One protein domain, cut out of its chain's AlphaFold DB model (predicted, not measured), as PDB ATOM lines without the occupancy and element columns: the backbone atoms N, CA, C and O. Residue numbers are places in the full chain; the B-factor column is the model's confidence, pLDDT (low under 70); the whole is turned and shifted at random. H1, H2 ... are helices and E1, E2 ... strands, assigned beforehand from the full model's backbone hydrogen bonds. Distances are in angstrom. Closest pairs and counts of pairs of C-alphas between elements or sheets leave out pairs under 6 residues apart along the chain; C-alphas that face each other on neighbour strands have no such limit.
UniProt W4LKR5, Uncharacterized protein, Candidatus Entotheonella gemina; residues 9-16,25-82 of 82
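AT A GLANCE: This is residues 9 to 16 and 25 to 82 of the 82 residues of an uncharacterized protein of Candidatus Entotheonella gemina (UniProt W4LKR5). A short parallel pair of strands, E1 and E2, forms the core, and two longer helices, H2 and H3, pack on it and touch each other. The small helix H1 lies at one end, and residues 62 to 67 stick out towards the other. The printed part has 66 residues, with three named helices and two named strands in the order H1 E1 H2 E2 H3, and is mostly helix. It is compact, with a radius of gyration of the C-alphas of 12.3 A, yet elongated, spanning 38 by 24 by 18 A.

HOW THE PARTS SIT: Look first at E1, residues 26 to 30, and its parallel neighbour E2, residues 54 to 57, at 48 degrees: N 27 and O 54 are 2.8 A apart, within hydrogen-bond range. With H2, residues 32 to 46, they form a strand-helix-strand unit, two parallel strands with a helix between, and a right-handed crossover. The closest C-alphas of E1 and H2, Val 30 and Thr 39, are 5.3 A apart. H3, residues 66 to 80, touches H2, with C-alphas Tyr 32 and Leu 72 closest at 5.4 A, at a shallow tilt of 32 degrees, the same way. The closest C-alphas of E2 and H3, Ala 56 and His 76, are 7.1 A apart. H1, residues 9 to 14, is close to H2 but not clearly touching: C-alphas Phe 11 and Ala 46 are closest at 6.1 A. H1 is apart from E2 and H3. O i to N i+4 pairs within hydrogen-bond range number 9 of 11 in both H2 and H3 and 0 of 2 in H1, which has 1 of 3 O i to N i+3 pairs.

IN THESE COORDINATES: Find C-alpha 9 at (64.108, 67.222, 149.501), where H1 begins. H2 runs 18.6 A from C-alpha 32 at (60.018, 83.698, 134.336), and H3 runs 21.8 A to C-alpha 80 at (71.974, 76.631, 128.848).

THE WHOLE: The C-alphas farthest apart, Asp 16 and Glu 67, are 39.0 A apart. Residues 17 to 24 are not printed, and C-alphas 16 and 25 across this cut are 13.3 A apart. Of the links printed whole, none is long. In the model's pLDDT column, residue 82 is under 70.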
ATOM      1  N   ALA A   9      65.170  68.172 149.187       90.50
ATOM      2  CA  ALA A   9      64.108  67.222 149.501       90.50
ATOM      3  C   ALA A   9      63.107  67.058 148.346       90.50
ATOM      4  O   ALA A   9      62.550  65.975 148.175       90.50
ATOM      5  N   TYR A  10      62.925  68.093 147.517       89.94
ATOM      6  CA  TYR A  10      62.079  68.024 146.325       89.94
ATOM      7  C   TYR A  10      62.648  67.056 145.276       89.94
ATOM      8  O   TYR A  10      61.898  66.328 144.622       89.94
ATOM      9  N   PHE A  11      63.975  67.027 145.131       92.12
ATOM     10  CA  PHE A  11      64.658  66.170 144.160       92.12
ATOM     11  C   PHE A  11      64.975  64.777 144.710       92.12
ATOM     12  O   PHE A  11      65.103  63.829 143.939       92.12
ATOM     13  N   ALA A  12      65.061  64.620 146.035       91.81
ATOM     14  CA  ALA A  12      65.447  63.373 146.695       91.81
ATOM     15  C   ALA A  12      64.739  62.099 146.175       91.81
ATOM     16  O   ALA A  12      65.433  61.091 146.019       91.81
ATOM     17  N   PRO A  13      63.429  62.101 145.838       93.19
ATOM     18  CA  PRO A  13      62.760  60.914 145.297       93.19
ATOM     19  C   PRO A  13      63.299  60.429 143.942       93.19
ATOM     20  O   PRO A  13      63.014  59.301 143.554       93.19
ATOM     21  N   GLN A  14      64.050  61.256 143.207       92.06
ATOM     22  CA  GLN A  14      64.606  60.907 141.894       92.06
ATOM     23  C   GLN A  14      66.038  60.352 141.968       92.06
ATOM     24  O   GLN A  14      66.597  60.013 140.930       92.06
ATOM     25  N   ARG A  15      66.636  60.236 143.164       91.50
ATOM     26  CA  ARG A  15      68.027  59.775 143.340       91.50
ATOM     27  C   ARG A  15      68.298  58.414 142.698       91.50
ATOM     28  O   ARG A  15      69.358  58.216 142.118       91.50
ATOM     29  N   ASP A  16      67.330  57.508 142.788       91.44
ATOM     30  CA  ASP A  16      67.451  56.137 142.287       91.44
ATOM     31  C   ASP A  16      66.703  55.943 140.958       91.44
ATOM     32  O   ASP A  16      66.308  54.829 140.603       91.44
ATOM     33  N   LEU A  25      67.158  62.865 130.187       95.50
ATOM     34  CA  LEU A  25      66.368  63.496 131.236       95.50
ATOM     35  C   LEU A  25      66.333  65.009 131.016       95.50
ATOM     36  O   LEU A  25      67.375  65.652 130.949       95.50
ATOM     37  N   ILE A  26      65.135  65.591 130.969       95.44
ATOM     38  CA  ILE A  26      64.954  67.040 130.823       95.44
ATOM     39  C   ILE A  26      64.147  67.565 132.008       95.44
ATOM     40  O   ILE A  26      62.996  67.176 132.215       95.44
ATOM     41  N   LEU A  27      64.739  68.470 132.788       94.56
ATOM     42  CA  LEU A  27      64.106  69.076 133.954       94.56
ATOM     43  C   LEU A  27      63.533  70.455 133.611       94.56
ATOM     44  O   LEU A  27      64.228  71.347 133.130       94.56
ATOM     45  N   GLY A  28      62.254  70.665 133.915       94.19
ATOM     46  CA  GLY A  28      61.554  71.930 133.674       94.19
ATOM     47  C   GLY A  28      61.916  73.047 134.663       94.19
ATOM     48  O   GLY A  28      61.039  73.509 135.379       94.19
ATOM     49  N   LEU A  29      63.183  73.451 134.766       94.12
ATOM     50  CA  LEU A  29      63.687  74.344 135.825       94.12
ATOM     51  C   LEU A  29      63.591  75.845 135.512       94.12
ATOM     52  O   LEU A  29      63.752  76.664 136.421       94.12
ATOM     53  N   VAL A  30      63.355  76.217 134.251       93.69
ATOM     54  CA  VAL A  30      63.316  77.622 133.827       93.69
ATOM     55  C   VAL A  30      61.995  78.267 134.217       93.69
ATOM     56  O   VAL A  30      60.922  77.803 133.820       93.69
ATOM     57  N   HIS A  31      62.093  79.376 134.949       90.88
ATOM     58  CA  HIS A  31      60.944  80.126 135.436       90.88
ATOM     59  C   HIS A  31      61.100  81.631 135.165       90.88
ATOM     60  O   HIS A  31      62.157  82.217 135.379       90.88
ATOM     61  N   TYR A  32      60.022  82.274 134.707       89.81
ATOM     62  CA  TYR A  32      60.018  83.698 134.336       89.81
ATOM     63  C   TYR A  32      60.296  84.615 135.535       89.81
ATOM     64  O   TYR A  32      61.092  85.544 135.473       89.81
ATOM     65  N   THR A  33      59.617  84.353 136.649       87.88
ATOM     66  CA  THR A  33      59.467  85.320 137.747       87.88
ATOM     67  C   THR A  33      60.688  85.506 138.648       87.88
ATOM     68  O   THR A  33      60.689  86.427 139.464       87.88
ATOM     69  N   ASP A  34      61.688  84.631 138.568       89.50
ATOM     70  CA  ASP A  34      62.960  84.758 139.289       89.50
ATOM     71  C   ASP A  34      64.190  84.555 138.390       89.50
ATOM     72  O   ASP A  34      65.330  84.550 138.870       89.50
ATOM     73  N   GLY A  35      63.950  84.470 137.080       93.06
ATOM     74  CA  GLY A  35      64.948  84.607 136.039       93.06
ATOM     75  C   GLY A  35      66.096  83.606 136.104       93.06
ATOM     76  O   GLY A  35      65.969  82.453 136.527       93.06
ATOM     77  N   VAL A  36      67.253  84.082 135.648       95.56
ATOM     78  CA  VAL A  36      68.491  83.300 135.551       95.56
ATOM     79  C   VAL A  36      68.942  82.803 136.921       95.56
ATOM     80  O   VAL A  36      69.237  81.624 137.077       95.56
ATOM     81  N   GLU A  37      68.945  83.672 137.930       94.12
ATOM     82  CA  GLU A  37      69.435  83.325 139.267       94.12
ATOM     83  C   GLU A  37      68.551  82.285 139.957       94.12
ATOM     84  O   GLU A  37      69.062  81.346 140.567       94.12
ATOM     85  N   GLY A  38      67.227  82.396 139.819       93.31
ATOM     86  CA  GLY A  38      66.308  81.361 140.286       93.31
ATOM     87  C   GLY A  38      66.557  80.024 139.605       93.31
ATOM     88  O   GLY A  38      66.739  79.008 140.272       93.31
ATOM     89  N   THR A  39      66.646  80.032 138.277       94.19
ATOM     90  CA  THR A  39      66.924  78.823 137.492       94.19
ATOM     91  C   THR A  39      68.252  78.170 137.907       94.19
ATOM     92  O   THR A  39      68.299  76.961 138.135       94.19
ATOM     93  N   ARG A  40      69.319  78.957 138.097       94.31
ATOM     94  CA  ARG A  40      70.630  78.463 138.553       94.31
ATOM     95  C   ARG A  40      70.572  77.814 139.932       94.31
ATOM     96  O   ARG A  40      71.183  76.764 140.119       94.31
ATOM     97  N   ARG A  41      69.819  78.386 140.878       94.00
ATOM     98  CA  ARG A  41      69.617  77.772 142.204       94.00
ATOM     99  C   ARG A  41      68.961  76.396 142.099       94.00
ATOM    100  O   ARG A  41      69.432  75.450 142.728       94.00
ATOM    101  N   ARG A  42      67.940  76.252 141.252       93.56
ATOM    102  CA  ARG A  42      67.266  74.960 141.027       93.56
ATOM    103  C   ARG A  42      68.202  73.930 140.399       93.56
ATOM    104  O   ARG A  42      68.258  72.799 140.864       93.56
ATOM    105  N   ILE A  43      68.999  74.333 139.405       93.88
ATOM    106  CA  ILE A  43      70.027  73.468 138.800       93.88
ATOM    107  C   ILE A  43      71.041  73.013 139.853       93.88
ATOM    108  O   ILE A  43      71.339  71.826 139.943       93.88
ATOM    109  N   ALA A  44      71.558  73.940 140.663       93.81
ATOM    110  CA  ALA A  44      72.522  73.625 141.713       93.81
ATOM    111  C   ALA A  44      71.949  72.662 142.765       93.81
ATOM    112  O   ALA A  44      72.678  71.820 143.280       93.81
ATOM    113  N   THR A  45      70.649  72.755 143.040       94.12
ATOM    114  CA  THR A  45      69.939  71.872 143.974       94.12
ATOM    115  C   THR A  45      69.699  70.478 143.386       94.12
ATOM    116  O   THR A  45      69.803  69.484 144.102       94.12
ATOM    117  N   ALA A  46      69.418  70.387 142.082       94.00
ATOM    118  CA  ALA A  46      69.184  69.123 141.386       94.00
ATOM    119  C   ALA A  46      70.477  68.330 141.122       94.00
ATOM    120  O   ALA A  46      70.478  67.107 141.248       94.00
ATOM    121  N   LYS A  47      71.585  69.013 140.793       93.88
ATOM    122  CA  LYS A  47      72.877  68.406 140.399       93.88
ATOM    123  C   LYS A  47      73.421  67.322 141.351       93.88
ATOM    124  O   LYS A  47      73.930  66.320 140.856       93.88
ATOM    125  N   PRO A  48      73.340  67.460 142.689       93.56
ATOM    126  CA  PRO A  48      73.776  66.412 143.615       93.56
ATOM    127  C   PRO A  48      72.912  65.143 143.592       93.56
ATOM    128  O   PRO A  48      73.326  64.124 144.143       93.56
ATOM    129  N   ILE A  49      71.701  65.211 143.033       94.81
ATOM    130  CA  ILE A  49      70.749  64.095 142.966       94.81
ATOM    131  C   ILE A  49      70.702  63.479 141.567       94.81
ATOM    132  O   ILE A  49      70.647  62.261 141.441       94.81
ATOM    133  N   LEU A  50      70.735  64.319 140.533       93.06
ATOM    134  CA  LEU A  50      70.648  63.946 139.127       93.06
ATOM    135  C   LEU A  50      71.875  64.518 138.417       93.06
ATOM    136  O   LEU A  50      71.997  65.731 138.265       93.06
ATOM    137  N   SER A  51      72.811  63.654 138.027       84.81
ATOM    138  CA  SER A  51      74.109  64.084 137.495       84.81
ATOM    139  C   SER A  51      74.084  64.476 136.019       84.81
ATOM    140  O   SER A  51      74.976  65.199 135.585       84.81
ATOM    141  N   ASP A  52      73.096  64.002 135.257       90.88
ATOM    142  CA  ASP A  52      72.979  64.248 133.819       90.88
ATOM    143  C   ASP A  52      71.534  64.605 133.460       90.88
ATOM    144  O   ASP A  52      70.616  63.797 133.637       90.88
ATOM    145  N   PHE A  53      71.323  65.855 133.048       94.94
ATOM    146  CA  PHE A  53      70.026  66.358 132.610       94.94
ATOM    147  C   PHE A  53      70.164  67.627 131.761       94.94
ATOM    148  O   PHE A  53      71.015  68.482 132.017       94.94
ATOM    149  N   ALA A  54      69.244  67.800 130.814       95.69
ATOM    150  CA  ALA A  54      68.992  69.067 130.138       95.69
ATOM    151  C   ALA A  54      67.912  69.883 130.870       95.69
ATOM    152  O   ALA A  54      67.220  69.390 131.766       95.69
ATOM    153  N   ILE A  55      67.735  71.146 130.477       95.38
ATOM    154  CA  ILE A  55      66.750  72.051 131.083       95.38
ATOM    155  C   ILE A  55      65.662  72.474 130.098       95.38
ATOM    156  O   ILE A  55      65.898  72.664 128.907       95.38
ATOM    157  N   ALA A  56      64.465  72.704 130.621       95.56
ATOM    158  CA  ALA A  56      63.332  73.252 129.891       95.56
ATOM    159  C   ALA A  56      62.551  74.241 130.762       95.56
ATOM    160  O   ALA A  56      62.820  74.411 131.955       95.56
ATOM    161  N   THR A  57      61.549  74.885 130.171       93.31
ATOM    162  CA  THR A  57      60.492  75.534 130.946       93.31
ATOM    163  C   THR A  57      59.636  74.479 131.637       93.31
ATOM    164  O   THR A  57      59.484  73.356 131.163       93.31
ATOM    165  N   GLU A  58      59.054  74.836 132.774       88.44
ATOM    166  CA  GLU A  58      58.223  73.910 133.553       88.44
ATOM    167  C   GLU A  58      56.966  73.401 132.840       88.44
ATOM    168  O   GLU A  58      56.422  72.352 133.183       88.44
ATOM    169  N   CYS A  59      56.463  74.193 131.903       87.75
ATOM    170  CA  CYS A  59      55.244  73.961 131.162       87.75
ATOM    171  C   CYS A  59      55.402  74.583 129.773       87.75
ATOM    172  O   CYS A  59      56.312  75.383 129.526       87.75
ATOM    173  N   GLY A  60      54.497  74.221 128.868       90.19
ATOM    174  CA  GLY A  60      54.406  74.842 127.553       90.19
ATOM    175  C   GLY A  60      53.781  76.238 127.605       90.19
ATOM    176  O   GLY A  60      53.154  76.641 128.585       90.19
ATOM    177  N   PHE A  61      53.883  76.964 126.495       92.44
ATOM    178  CA  PHE A  61      53.444  78.360 126.406       92.44
ATOM    179  C   PHE A  61      51.943  78.554 126.157       92.44
ATOM    180  O   PHE A  61      51.487  79.685 126.046       92.44
ATOM    181  N   GLY A  62      51.146  77.481 126.103       90.94
ATOM    182  CA  GLY A  62      49.737  77.551 125.688       90.94
ATOM    183  C   GLY A  62      48.835  78.443 126.555       90.94
ATOM    184  O   GLY A  62      47.786  78.873 126.087       90.94
ATOM    185  N   ARG A  63      49.226  78.728 127.805       88.94
ATOM    186  CA  ARG A  63      48.531  79.663 128.718       88.94
ATOM    187  C   ARG A  63      49.434  80.799 129.215       88.94
ATOM    188  O   ARG A  63      49.101  81.470 130.187       88.94
ATOM    189  N   CYS A  64      50.599  80.969 128.600       87.06
ATOM    190  CA  CYS A  64      51.580  81.973 128.980       87.06
ATOM    191  C   CYS A  64      51.250  83.296 128.265       87.06
ATOM    192  O   CYS A  64      50.998  83.258 127.058       87.06
ATOM    193  N   PRO A  65      51.238  84.455 128.953       91.50
ATOM    194  CA  PRO A  65      51.106  85.744 128.279       91.50
ATOM    195  C   PRO A  65      52.230  85.911 127.250       91.50
ATOM    196  O   PRO A  65      53.407  85.721 127.578       91.50
ATOM    197  N   ALA A  66      51.873  86.220 126.003       94.25
ATOM    198  CA  ALA A  66      52.802  86.204 124.873       94.25
ATOM    199  C   ALA A  66      53.999  87.147 125.078       94.25
ATOM    200  O   ALA A  66      55.119  86.832 124.681       94.25
ATOM    201  N   GLU A  67      53.781  88.264 125.766       95.31
ATOM    202  CA  GLU A  67      54.789  89.255 126.134       95.31
ATOM    203  C   GLU A  67      55.892  88.709 127.056       95.31
ATOM    204  O   GLU A  67      56.991  89.259 127.088       95.31
ATOM    205  N   THR A  68      55.639  87.613 127.780       92.62
ATOM    206  CA  THR A  68      56.620  87.001 128.695       92.62
ATOM    207  C   THR A  68      57.494  85.938 128.022       92.62
ATOM    208  O   THR A  68      58.569  85.613 128.530       92.62
ATOM    209  N   ILE A  69      57.080  85.424 126.857       94.62
ATOM    210  CA  ILE A  69      57.777  84.347 126.138       94.62
ATOM    211  C   ILE A  69      59.201  84.751 125.711       94.62
ATOM    212  O   ILE A  69      60.114  83.960 125.950       94.62
ATOM    213  N   PRO A  70      59.454  85.947 125.132       96.31
ATOM    214  CA  PRO A  70      60.811  86.329 124.733       96.31
ATOM    215  C   PRO A  70      61.795  86.323 125.905       96.31
ATOM    216  O   PRO A  70      62.915  85.834 125.780       96.31
ATOM    217  N   GLU A  71      61.359  86.817 127.062       95.31
ATOM    218  CA  GLU A  71      62.178  86.853 128.269       95.31
ATOM    219  C   GLU A  71      62.413  85.448 128.839       95.31
ATOM    220  O   GLU A  71      63.534  85.123 129.220       95.31
ATOM    221  N   LEU A  72      61.399  84.574 128.825       94.81
ATOM    222  CA  LEU A  72      61.551  83.158 129.184       94.81
ATOM    223  C   LEU A  72      62.604  82.450 128.324       94.81
ATOM    224  O   LEU A  72      63.462  81.749 128.859       94.81
ATOM    225  N   LEU A  73      62.558  82.649 127.004       95.88
ATOM    226  CA  LEU A  73      63.535  82.073 126.078       95.88
ATOM    227  C   LEU A  73      64.933  82.660 126.295       95.88
ATOM    228  O   LEU A  73      65.920  81.930 126.240       95.88
ATOM    229  N   ARG A  74      65.027  83.959 126.609       96.62
ATOM    230  CA  ARG A  74      66.293  84.613 126.963       96.62
ATOM    231  C   ARG A  74      66.905  84.008 128.228       96.62
ATOM    232  O   ARG A  74      68.104  83.746 128.250       96.62
ATOM    233  N   ILE A  75      66.100  83.781 129.269       96.25
ATOM    234  CA  ILE A  75      66.541  83.121 130.506       96.25
ATOM    235  C   ILE A  75      67.017  81.698 130.201       96.25
ATOM    236  O   ILE A  75      68.091  81.314 130.657       96.25
ATOM    237  N   HIS A  76      66.241  80.931 129.425       96.25
ATOM    238  CA  HIS A  76      66.583  79.556 129.047       96.25
ATOM    239  C   HIS A  76      67.938  79.492 128.333       96.25
ATOM    240  O   HIS A  76      68.825  78.782 128.803       96.25
ATOM    241  N   ALA A  77      68.138  80.314 127.298       96.75
ATOM    242  CA  ALA A  77      69.396  80.376 126.555       96.75
ATOM    243  C   ALA A  77      70.590  80.739 127.455       96.75
ATOM    244  O   ALA A  77      71.594  80.038 127.473       96.75
ATOM    245  N   GLN A  78      70.460  81.778 128.288       96.56
ATOM    246  CA  GLN A  78      71.555  82.212 129.168       96.56
ATOM    247  C   GLN A  78      71.974  81.179 130.211       96.56
ATOM    248  O   GLN A  78      73.108  81.217 130.688       96.56
ATOM    249  N   VAL A  79      71.051  80.319 130.630       94.69
ATOM    250  CA  VAL A  79      71.355  79.259 131.590       94.69
ATOM    251  C   VAL A  79      71.890  78.015 130.883       94.69
ATOM    252  O   VAL A  79      72.701  77.315 131.472       94.69
ATOM    253  N   ALA A  80      71.469  77.747 129.645       92.44
ATOM    254  CA  ALA A  80      71.974  76.631 128.848       92.44
ATOM    255  C   ALA A  80      73.409  76.859 128.328       92.44
ATOM    256  O   ALA A  80      74.154  75.897 128.179       92.44
ATOM    257  N   ASP A  81      73.794  78.115 128.078       88.06
ATOM    258  CA  ASP A  81      75.109  78.488 127.531       88.06
ATOM    259  C   ASP A  81      76.250  78.554 128.576       88.06
ATOM    260  O   ASP A  81      77.393  78.836 128.207       88.06
ATOM    261  N   GLY A  82      75.972  78.357 129.872       64.25
ATOM    262  CA  GLY A  82      76.937  78.532 130.976       64.25
ATOM    263  C   GLY A  82      77.107  77.309 131.862       64.25
ATOM    264  O   GLY A  82      78.214  77.173 132.429       64.25
TER     265      GLY A  82